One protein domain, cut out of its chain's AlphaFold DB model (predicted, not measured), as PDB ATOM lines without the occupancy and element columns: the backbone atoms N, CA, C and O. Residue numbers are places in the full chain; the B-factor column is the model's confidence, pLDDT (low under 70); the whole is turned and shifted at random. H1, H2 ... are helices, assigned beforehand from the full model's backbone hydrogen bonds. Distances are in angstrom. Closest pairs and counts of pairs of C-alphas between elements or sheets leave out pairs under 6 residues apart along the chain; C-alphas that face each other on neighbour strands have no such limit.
ATOM      1  N   GLU A 100     174.734 162.465  89.275       95.44
ATOM      2  CA  GLU A 100     173.819 161.859  90.248       95.44
ATOM      3  C   GLU A 100     174.303 160.484  90.747       95.44
ATOM      4  O   GLU A 100     174.344 160.308  91.958       95.44
ATOM      5  N   PRO A 101     174.825 159.561  89.909       92.81
ATOM      6  CA  PRO A 101     175.354 158.289  90.407       92.81
ATOM      7  C   PRO A 101     176.480 158.434  91.443       92.81
ATOM      8  O   PRO A 101     176.510 157.703  92.432       92.81
ATOM      9  N   VAL A 102     177.415 159.369  91.240       93.69
ATOM     10  CA  VAL A 102     178.520 159.591  92.190       93.69
ATOM     11  C   VAL A 102     178.010 160.246  93.472       93.69
ATOM     12  O   VAL A 102     178.424 159.851  94.564       93.69
ATOM     13  N   LYS A 103     177.072 161.195  93.364       94.50
ATOM     14  CA  LYS A 103     176.405 161.783  94.531       94.50
ATOM     15  C   LYS A 103     175.617 160.746  95.325       94.50
ATOM     16  O   LYS A 103     175.706 160.746  96.549       94.50
ATOM     17  N   ASP A 104     174.911 159.845  94.653       95.75
ATOM     18  CA  ASP A 104     174.149 158.765  95.280       95.75
ATOM     19  C   ASP A 104     175.074 157.807  96.030       95.75
ATOM     20  O   ASP A 104     174.799 157.446  97.175       95.75
ATOM     21  N   ILE A 105     176.211 157.434  95.433       94.69
ATOM     22  CA  ILE A 105     177.240 156.637  96.115       94.69
ATOM     23  C   ILE A 105     177.732 157.368  97.366       94.69
ATOM     24  O   ILE A 105     177.777 156.769  98.442       94.69
ATOM     25  N   LEU A 106     178.068 158.657  97.255       93.12
ATOM     26  CA  LEU A 106     178.529 159.455  98.391       93.12
ATOM     27  C   LEU A 106     177.467 159.523  99.498       93.12
ATOM     28  O   LEU A 106     177.786 159.342 100.674       93.12
ATOM     29  N   HIS A 107     176.205 159.729  99.129       94.19
ATOM     30  CA  HIS A 107     175.084 159.761 100.059       94.19
ATOM     31  C   HIS A 107     174.887 158.408 100.754       94.19
ATOM     32  O   HIS A 107     174.744 158.355 101.975       94.19
ATOM     33  N   ASN A 108     174.943 157.305 100.006       95.06
ATOM     34  CA  ASN A 108     174.814 155.952 100.545       95.06
ATOM     35  C   ASN A 108     175.944 155.616 101.518       95.06
ATOM     36  O   ASN A 108     175.682 155.083 102.594       95.06
ATOM     37  N   VAL A 109     177.188 155.968 101.183       94.12
ATOM     38  CA  VAL A 109     178.340 155.784 102.077       94.12
ATOM     39  C   VAL A 109     178.171 156.609 103.349       94.12
ATOM     40  O   VAL A 109     178.389 156.092 104.446       94.12
ATOM     41  N   ASN A 110     177.740 157.865 103.228       93.12
ATOM     42  CA  ASN A 110     177.508 158.726 104.382       93.12
ATOM     43  C   ASN A 110     176.382 158.180 105.278       93.12
ATOM     44  O   ASN A 110     176.544 158.092 106.493       93.12
ATOM     45  N   SER A 111     175.277 157.731 104.679       95.12
ATOM     46  CA  SER A 111     174.159 157.107 105.391       95.12
ATOM     47  C   SER A 111     174.573 155.810 106.085       95.12
ATOM     48  O   SER A 111     174.278 155.629 107.262       95.12
ATOM     49  N   ALA A 112     175.276 154.912 105.392       92.50
ATOM     50  CA  ALA A 112     175.760 153.659 105.967       92.50
ATOM     51  C   ALA A 112     176.744 153.908 107.119       92.50
ATOM     52  O   ALA A 112     176.680 153.237 108.145       92.50
ATOM     53  N   THR A 113     177.614 154.912 106.981       92.44
ATOM     54  CA  THR A 113     178.540 155.327 108.044       92.44
ATOM     55  C   THR A 113     177.783 155.887 109.246       92.44
ATOM     56  O   THR A 113     178.078 155.499 110.374       92.44
ATOM     57  N   GLY A 114     176.777 156.738 109.024       92.62
ATOM     58  CA  GLY A 114     175.902 157.247 110.082       92.62
ATOM     59  C   GLY A 114     175.187 156.120 110.827       92.62
ATOM     60  O   GLY A 114     175.287 156.029 112.044       92.62
ATOM     61  N   GLN A 115     174.571 155.188 110.095       93.56
ATOM     62  CA  GLN A 115     173.911 154.015 110.679       93.56
ATOM     63  C   GLN A 115     174.878 153.111 111.449       93.56
ATOM     64  O   GLN A 115     174.511 152.577 112.492       93.56
ATOM     65  N   LEU A 116     176.109 152.934 110.963       93.38
ATOM     66  CA  LEU A 116     177.132 152.167 111.670       93.38
ATOM     67  C   LEU A 116     177.527 152.853 112.982       93.38
ATOM     68  O   LEU A 116     177.606 152.187 114.012       93.38
ATOM     69  N   ILE A 117     177.756 154.168 112.954       89.62
ATOM     70  CA  ILE A 117     178.072 154.959 114.150       89.62
ATOM     71  C   ILE A 117     176.926 154.863 115.159       89.62
ATOM     72  O   ILE A 117     177.169 154.549 116.325       89.62
ATOM     73  N   ASP A 118     175.689 155.068 114.712       90.31
ATOM     74  CA  ASP A 118     174.500 154.993 115.559       90.31
ATOM     75  C   ASP A 118     174.297 153.583 116.119       90.31
ATOM     76  O   ASP A 118     174.017 153.426 117.306       90.31
ATOM     77  N   GLY A 119     174.499 152.550 115.300       89.62
ATOM     78  CA  GLY A 119     174.414 151.151 115.707       89.62
ATOM     79  C   GLY A 119     175.456 150.793 116.762       89.62
ATOM     80  O   GLY A 119     175.107 150.248 117.805       89.62
ATOM     81  N   VAL A 120     176.722 151.164 116.549       87.12
ATOM     82  CA  VAL A 120     177.794 150.964 117.536       87.12
ATOM     83  C   VAL A 120     177.490 151.730 118.823       87.12
ATOM     84  O   VAL A 120     177.612 151.165 119.909       87.12
ATOM     85  N   ALA A 121     177.044 152.983 118.729       84.56
ATOM     86  CA  ALA A 121     176.661 153.776 119.893       84.56
ATOM     87  C   ALA A 121     175.479 153.152 120.651       84.56
ATOM     88  O   ALA A 121     175.498 153.109 121.881       84.56
ATOM     89  N   ALA A 122     174.472 152.638 119.944       85.88
ATOM     90  CA  ALA A 122     173.330 151.948 120.530       85.88
ATOM     91  C   ALA A 122     173.748 150.636 121.205       85.88
ATOM     92  O   ALA A 122     173.333 150.377 122.330       85.88
ATOM     93  N   THR A 123     174.614 149.837 120.577       86.31
ATOM     94  CA  THR A 123     175.168 148.611 121.169       86.31
ATOM     95  C   THR A 123     175.982 148.919 122.423       86.31
ATOM     96  O   THR A 123     175.792 148.271 123.447       86.31
ATOM     97  N   LEU A 124     176.831 149.943 122.400       81.69
ATOM     98  CA  LEU A 124     177.598 150.374 123.572       81.69
ATOM     99  C   LEU A 124     176.711 150.893 124.712       81.69
ATOM    100  O   LEU A 124     177.024 150.699 125.884       81.69
ATOM    101  N   LYS A 125     175.591 151.536 124.374       80.88
ATOM    102  CA  LYS A 125     174.583 151.989 125.339       80.88
ATOM    103  C   LYS A 125     173.571 150.911 125.724       80.88
ATOM    104  O   LYS A 125     172.725 151.181 126.566       80.88
ATOM    105  N   SER A 126     173.629 149.730 125.117       86.25
ATOM    106  CA  SER A 126     172.641 148.684 125.355       86.25
ATOM    107  C   SER A 126     172.789 148.082 126.748       86.25
ATOM    108  O   SER A 126     173.909 147.877 127.228       86.25
ATOM    109  N   ASP A 127     171.655 147.740 127.361       84.00
ATOM    110  CA  ASP A 127     171.604 147.144 128.698       84.00
ATOM    111  C   ASP A 127     172.538 145.933 128.858       84.00
ATOM    112  O   ASP A 127     173.221 145.867 129.873       84.00
ATOM    113  N   PRO A 128     172.676 144.994 127.897       84.56
ATOM    114  CA  PRO A 128     173.592 143.865 128.058       84.56
ATOM    115  C   PRO A 128     175.058 144.278 128.225       84.56
ATOM    116  O   PRO A 128     175.752 143.737 129.087       84.56
ATOM    117  N   ILE A 129     175.541 145.244 127.433       84.56
ATOM    118  CA  ILE A 129     176.920 145.738 127.545       84.56
ATOM    119  C   ILE A 129     177.078 146.582 128.807       84.56
ATOM    120  O   ILE A 129     178.053 146.400 129.536       84.56
ATOM    121  N   GLN A 130     176.114 147.453 129.114       84.38
ATOM    122  CA  GLN A 130     176.147 148.256 130.336       84.38
ATOM    123  C   GLN A 130     176.158 147.385 131.591       84.38
ATOM    124  O   GLN A 130     177.011 147.572 132.457       84.38
ATOM    125  N   ASN A 131     175.275 146.392 131.652       86.75
ATOM    126  CA  ASN A 131     175.199 145.447 132.756       86.75
ATOM    127  C   ASN A 131     176.486 144.634 132.860       86.75
ATOM    128  O   ASN A 131     177.015 144.512 133.955       86.75
ATOM    129  N   SER A 132     177.049 144.169 131.740       84.88
ATOM    130  CA  SER A 132     178.324 143.439 131.750       84.88
ATOM    131  C   SER A 132     179.464 144.290 132.310       84.88
ATOM    132  O   SER A 132     180.214 143.823 133.161       84.88
ATOM    133  N   VAL A 133     179.591 145.552 131.885       84.69
ATOM    134  CA  VAL A 133     180.631 146.465 132.391       84.69
ATOM    135  C   VAL A 133     180.388 146.813 133.865       84.69
ATOM    136  O   VAL A 133     181.336 146.865 134.650       84.69
ATOM    137  N   GLN A 134     179.133 147.000 134.273       84.38
ATOM    138  CA  GLN A 134     178.772 147.281 135.660       84.38
ATOM    139  C   GLN A 134     179.018 146.074 136.574       84.38
ATOM    140  O   GLN A 134     179.547 146.239 137.672       84.38
ATOM    141  N   GLU A 135     178.656 144.868 136.144       87.69
ATOM    142  CA  GLU A 135     178.953 143.616 136.840       87.69
ATOM    143  C   GLU A 135     180.459 143.408 136.949       87.69
ATOM    144  O   GLU A 135     180.941 143.088 138.034       87.69
ATOM    145  N   LEU A 136     181.221 143.694 135.887       86.94
ATOM    146  CA  LEU A 136     182.681 143.666 135.935       86.94
ATOM    147  C   LEU A 136     183.228 144.654 136.974       86.94
ATOM    148  O   LEU A 136     184.118 144.303 137.741       86.94
ATOM    149  N   GLY A 137     182.675 145.869 137.039       84.44
ATOM    150  CA  GLY A 137     183.031 146.869 138.046       84.44
ATOM    151  C   GLY A 137     182.701 146.424 139.475       84.44
ATOM    152  O   GLY A 137     183.509 146.616 140.384       84.44
ATOM    153  N   LYS A 138     181.549 145.773 139.684       85.88
ATOM    154  CA  LYS A 138     181.151 145.200 140.983       85.88
ATOM    155  C   LYS A 138     182.063 144.046 141.394       85.88
ATOM    156  O   LYS A 138     182.537 144.033 142.526       85.88
ATOM    157  N   LEU A 139     182.342 143.113 140.481       86.56
ATOM    158  CA  LEU A 139     183.276 142.005 140.703       86.56
ATOM    159  C   LEU A 139     184.673 142.528 141.026       86.56
ATOM    160  O   LEU A 139     185.307 142.038 141.958       86.56
ATOM    161  N   TRP A 140     185.124 143.562 140.311       80.69
ATOM    162  CA  TRP A 140     186.399 144.199 140.602       80.69
ATOM    163  C   TRP A 140     186.423 144.834 141.984       80.69
ATOM    164  O   TRP A 140     187.341 144.565 142.749       80.69
ATOM    165  N   THR A 141     185.409 145.620 142.336       80.38
ATOM    166  CA  THR A 141     185.329 146.263 143.656       80.38
ATOM    167  C   THR A 141     185.307 145.220 144.780       80.38
ATOM    168  O   THR A 141     186.053 145.348 145.745       80.38
ATOM    169  N   GLY A 142     184.548 144.130 144.615       82.25
ATOM    170  CA  GLY A 142     184.508 143.027 145.579       82.25
ATOM    171  C   GLY A 142     185.835 142.265 145.698       82.25
ATOM    172  O   GLY A 142     186.226 141.869 146.796       82.25
ATOM    173  N   LEU A 143     186.570 142.096 144.593       80.88
ATOM    174  CA  LEU A 143     187.940 141.571 144.620       80.88
ATOM    175  C   LEU A 143     188.895 142.518 145.353       80.88
ATOM    176  O   LEU A 143     189.723 142.047 146.125       80.88
ATOM    177  N   LEU A 144     188.764 143.828 145.141       72.88
ATOM    178  CA  LEU A 144     189.540 144.868 145.823       72.88
ATOM    179  C   LEU A 144     189.343 144.801 147.337       72.88
ATOM    180  O   LEU A 144     190.317 144.758 148.084       72.88
ATOM    181  N   GLU A 145     188.093 144.739 147.787       76.31
ATOM    182  CA  GLU A 145     187.747 144.662 149.209       76.31
ATOM    183  C   GLU A 145     188.289 143.379 149.864       76.31
ATOM    184  O   GLU A 145     188.813 143.426 150.976       76.31
ATOM    185  N   ASN A 146     188.242 142.246 149.157       74.31
ATOM    186  CA  ASN A 146     188.715 140.950 149.656       74.31
ATOM    187  C   ASN A 146     190.256 140.826 149.643       74.31
ATOM    188  O   ASN A 146     190.871 140.307 150.579       74.31
ATOM    189  N   LEU A 147     190.916 141.357 148.609       68.94
ATOM    190  CA  LEU A 147     192.376 141.346 148.485       68.94
ATOM    191  C   LEU A 147     193.049 142.382 149.384       68.94
ATOM    192  O   LEU A 147     194.089 142.072 149.957       68.94
ATOM    193  N   ASN A 148     192.452 143.558 149.588       64.31
ATOM    194  CA  ASN A 148     192.943 144.538 150.560       64.31
ATOM    195  C   ASN A 148     192.954 143.968 151.994       64.31
ATOM    196  O   ASN A 148     193.763 144.378 152.821       64.31
ATOM    197  N   ALA A 149     192.103 142.975 152.273       60.72
ATOM    198  CA  ALA A 149     192.107 142.231 153.530       60.72
ATOM    199  C   ALA A 149     193.135 141.077 153.585       60.72
ATOM    200  O   ALA A 149     193.434 140.602 154.679       60.72
ATOM    201  N   THR A 150     193.686 140.625 152.447       58.59
ATOM    202  CA  THR A 150     194.423 139.344 152.365       58.59
ATOM    203  C   THR A 150     195.845 139.448 151.784       58.59
ATOM    204  O   THR A 150     196.725 138.719 152.237       58.59
ATOM    205  N   VAL A 151     196.133 140.334 150.818       56.47
ATOM    206  CA  VAL A 151     197.462 140.472 150.177       56.47
ATOM    207  C   VAL A 151     197.707 141.913 149.698       56.47
ATOM    208  O   VAL A 151     197.153 142.351 148.695       56.47
ATOM    209  N   SER A 152     198.634 142.618 150.358       58.47
ATOM    210  CA  SER A 152     199.137 143.952 149.975       58.47
ATOM    211  C   SER A 152     200.464 143.843 149.202       58.47
ATOM    212  O   SER A 152     201.525 144.190 149.721       58.47
ATOM    213  N   SER A 153     200.443 143.301 147.982       65.88
ATOM    214  CA  SER A 153     201.637 143.223 147.120       65.88
ATOM    215  C   SER A 153     201.635 144.335 146.069       65.88
ATOM    216  O   SER A 153     200.696 144.438 145.279       65.88
ATOM    217  N   ASN A 154     202.733 145.098 145.982       68.12
ATOM    218  CA  ASN A 154     202.926 146.195 145.020       68.12
ATOM    219  C   ASN A 154     202.677 145.792 143.549       68.12
ATOM    220  O   ASN A 154     202.274 146.620 142.738       68.12
ATOM    221  N   GLN A 155     202.907 144.527 143.172       67.50
ATOM    222  CA  GLN A 155     202.648 144.047 141.806       67.50
ATOM    223  C   GLN A 155     201.152 143.908 141.510       67.50
ATOM    224  O   GLN A 155     200.706 144.231 140.410       67.50
ATOM    225  N   ILE A 156     200.378 143.457 142.497       72.44
ATOM    226  CA  ILE A 156     198.925 143.313 142.384       72.44
ATOM    227  C   ILE A 156     198.279 144.697 142.418       72.44
ATOM    228  O   ILE A 156     197.386 144.957 141.623       72.44
ATOM    229  N   GLN A 157     198.797 145.607 143.246       73.06
ATOM    230  CA  GLN A 157     198.339 146.994 143.325       73.06
ATOM    231  C   GLN A 157     198.464 147.720 141.979       73.06
ATOM    232  O   GLN A 157     197.488 148.272 141.489       73.06
ATOM    233  N   ASN A 158     199.620 147.616 141.316       76.38
ATOM    234  CA  ASN A 158     199.843 148.248 140.011       76.38
ATOM    235  C   ASN A 158     198.983 147.643 138.888       76.38
ATOM    236  O   ASN A 158     198.501 148.362 138.015       76.38
ATOM    237  N   LEU A 159     198.786 146.318 138.883       77.44
ATOM    238  CA  LEU A 159     197.855 145.667 137.954       77.44
ATOM    239  C   LEU A 159     196.424 146.155 138.189       77.44
ATOM    240  O   LEU A 159     195.703 146.425 137.231       77.44
ATOM    241  N   PHE A 160     196.041 146.320 139.452       77.19
ATOM    242  CA  PHE A 160     194.717 146.784 139.830       77.19
ATOM    243  C   PHE A 160     194.483 148.245 139.443       77.19
ATOM    244  O   PHE A 160     193.466 148.556 138.828       77.19
ATOM    245  N   ASP A 161     195.439 149.131 139.719       78.06
ATOM    246  CA  ASP A 161     195.360 150.547 139.352       78.06
ATOM    247  C   ASP A 161     195.273 150.726 137.836       78.06
ATOM    248  O   ASP A 161     194.469 151.523 137.347       78.06
ATOM    249  N   ASN A 162     196.024 149.931 137.070       80.12
ATOM    250  CA  ASN A 162     195.969 149.960 135.610       80.12
ATOM    251  C   ASN A 162     194.623 149.465 135.068       80.12
ATOM    252  O   ASN A 162     194.072 150.075 134.149       80.12
ATOM    253  N   VAL A 163     194.061 148.395 135.635       81.12
ATOM    254  CA  VAL A 163     192.750 147.875 135.218       81.12
ATOM    255  C   VAL A 163     191.618 148.810 135.650       81.12
ATOM    256  O   VAL A 163     190.726 149.078 134.852       81.12
ATOM    257  N   SER A 164     191.677 149.369 136.859       73.69
ATOM    258  CA  SER A 164     190.731 150.369 137.369       73.69
ATOM    259  C   SER A 164     190.748 151.639 136.516       73.69
ATOM    260  O   SER A 164     189.701 152.126 136.088       73.69
ATOM    261  N   THR A 165     191.942 152.122 136.162       80.69
ATOM    262  CA  THR A 165     192.112 153.264 135.256       80.69
ATOM    263  C   THR A 165     191.585 152.944 133.858       80.69
ATOM    264  O   THR A 165     190.861 153.754 133.283       80.69
ATOM    265  N   GLY A 166     191.880 151.757 133.319       79.19
ATOM    266  CA  GLY A 166     191.384 151.314 132.014       79.19
ATOM    267  C   GLY A 166     189.859 151.182 131.964       79.19
ATOM    268  O   GLY A 166     189.230 151.646 131.015       79.19
ATOM    269  N   LEU A 167     189.242 150.625 133.010       80.75
ATOM    270  CA  LEU A 167     187.786 150.505 133.128       80.75
ATOM    271  C   LEU A 167     187.126 151.877 133.324       80.75
ATOM    272  O   LEU A 167     186.090 152.153 132.726       80.75
ATOM    273  N   GLY A 168     187.744 152.759 134.113       75.06
ATOM    274  CA  GLY A 168     187.296 154.134 134.321       75.06
ATOM    275  C   GLY A 168     187.361 154.977 133.047       75.06
ATOM    276  O   GLY A 168     186.437 155.735 132.768       75.06
ATOM    277  N   GLN A 169     188.398 154.799 132.225       79.12
ATOM    278  CA  GLN A 169     188.494 155.416 130.899       79.12
ATOM    279  C   GLN A 169     187.460 154.844 129.929       79.12
ATOM    280  O   GLN A 169     186.863 155.601 129.167       79.12
ATOM    281  N   LEU A 170     187.215 153.531 129.970       74.25
ATOM    282  CA  LEU A 170     186.194 152.890 129.146       74.25
ATOM    283  C   LEU A 170     184.799 153.413 129.513       74.25
ATOM    284  O   LEU A 170     184.071 153.868 128.642       74.25
ATOM    285  N   MET A 171     184.458 153.443 130.801       67.19
ATOM    286  CA  MET A 171     183.201 154.010 131.295       67.19
ATOM    287  C   MET A 171     183.098 155.511 130.977       67.19
ATOM    288  O   MET A 171     182.078 155.985 130.483       67.19
ATOM    289  N   GLY A 172     184.170 156.268 131.195       64.81
ATOM    290  CA  GLY A 172     184.212 157.699 130.908       64.81
ATOM    291  C   GLY A 172     184.012 158.016 129.426       64.81
ATOM    292  O   GLY A 172     183.243 158.914 129.098       64.81
ATOM    293  N   ASN A 173     184.637 157.262 128.521       61.09
ATOM    294  CA  ASN A 173     184.565 157.517 127.080       61.09
ATOM    295  C   ASN A 173     183.322 156.914 126.412       61.09
ATOM    296  O   ASN A 173     182.852 157.464 125.421       61.09
TER     297      ASN A 173
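Overview. This is residues 100 to 173 of the 219 residues of the protein "Chlorosome envelope protein H" of Pelodictyon phaeoclathratiforme (strain DSM 5477 / BU-1) (UniProt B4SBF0). The longest helix, H1, sticks out as a free arm, and beyond a corner H2 runs on the same general way, before H3 folds back loosely beside H2. The arm and H2, set nearly end to end, make the long axis. The printed part has 74 residues with three named helices, in the order H1, H2, H3, and no named strand; its class is all helix. It is extended, with a radius of gyration of the C-alphas of 20.3 A and spans of 69 by 24 by 12 A.

Along the chain. Find C-alpha 100 at (173.819, 161.859, 90.248); from there H1, residues 100 to 124, runs 35.4 A to C-alpha 124 at (177.598, 150.374, 123.572). Next comes H2, residues 127 to 148, 30.7 A long. H3, residues 154 to 173, runs 28.1 A and ends at C-alpha 173, at (184.565, 157.517, 127.080).

Arrangement. Start at H1, which touches no helix. Look at Thr 123 and Ile 129: their C-alphas, the closest of H1 and H2, are 7.2 A apart, and the two helices are close but not clearly touching. They run the same way at a steep tilt of 39 degrees. H2 and H3 are also close but not clearly touching, the closest C-alphas being those of Gly 137 and Leu 167, 7.7 A apart. They run opposite ways at a shallow tilt of 24 degrees. H1 and H3 are apart. In H1, H2 and H3 every O i to N i+4 pair is within hydrogen-bond range.

Size, cuts and confidence. The C-alphas of Glu 100 and Thr 150 are the two farthest apart, at 69.2 A. Residues 100 to 129 and 149 to 155 stand free. The printed part has no cut, and both links are tight. The mean pLDDT of the printed part is 81.6; look for values under 70 at residues 147 to 155 and 171 to 173.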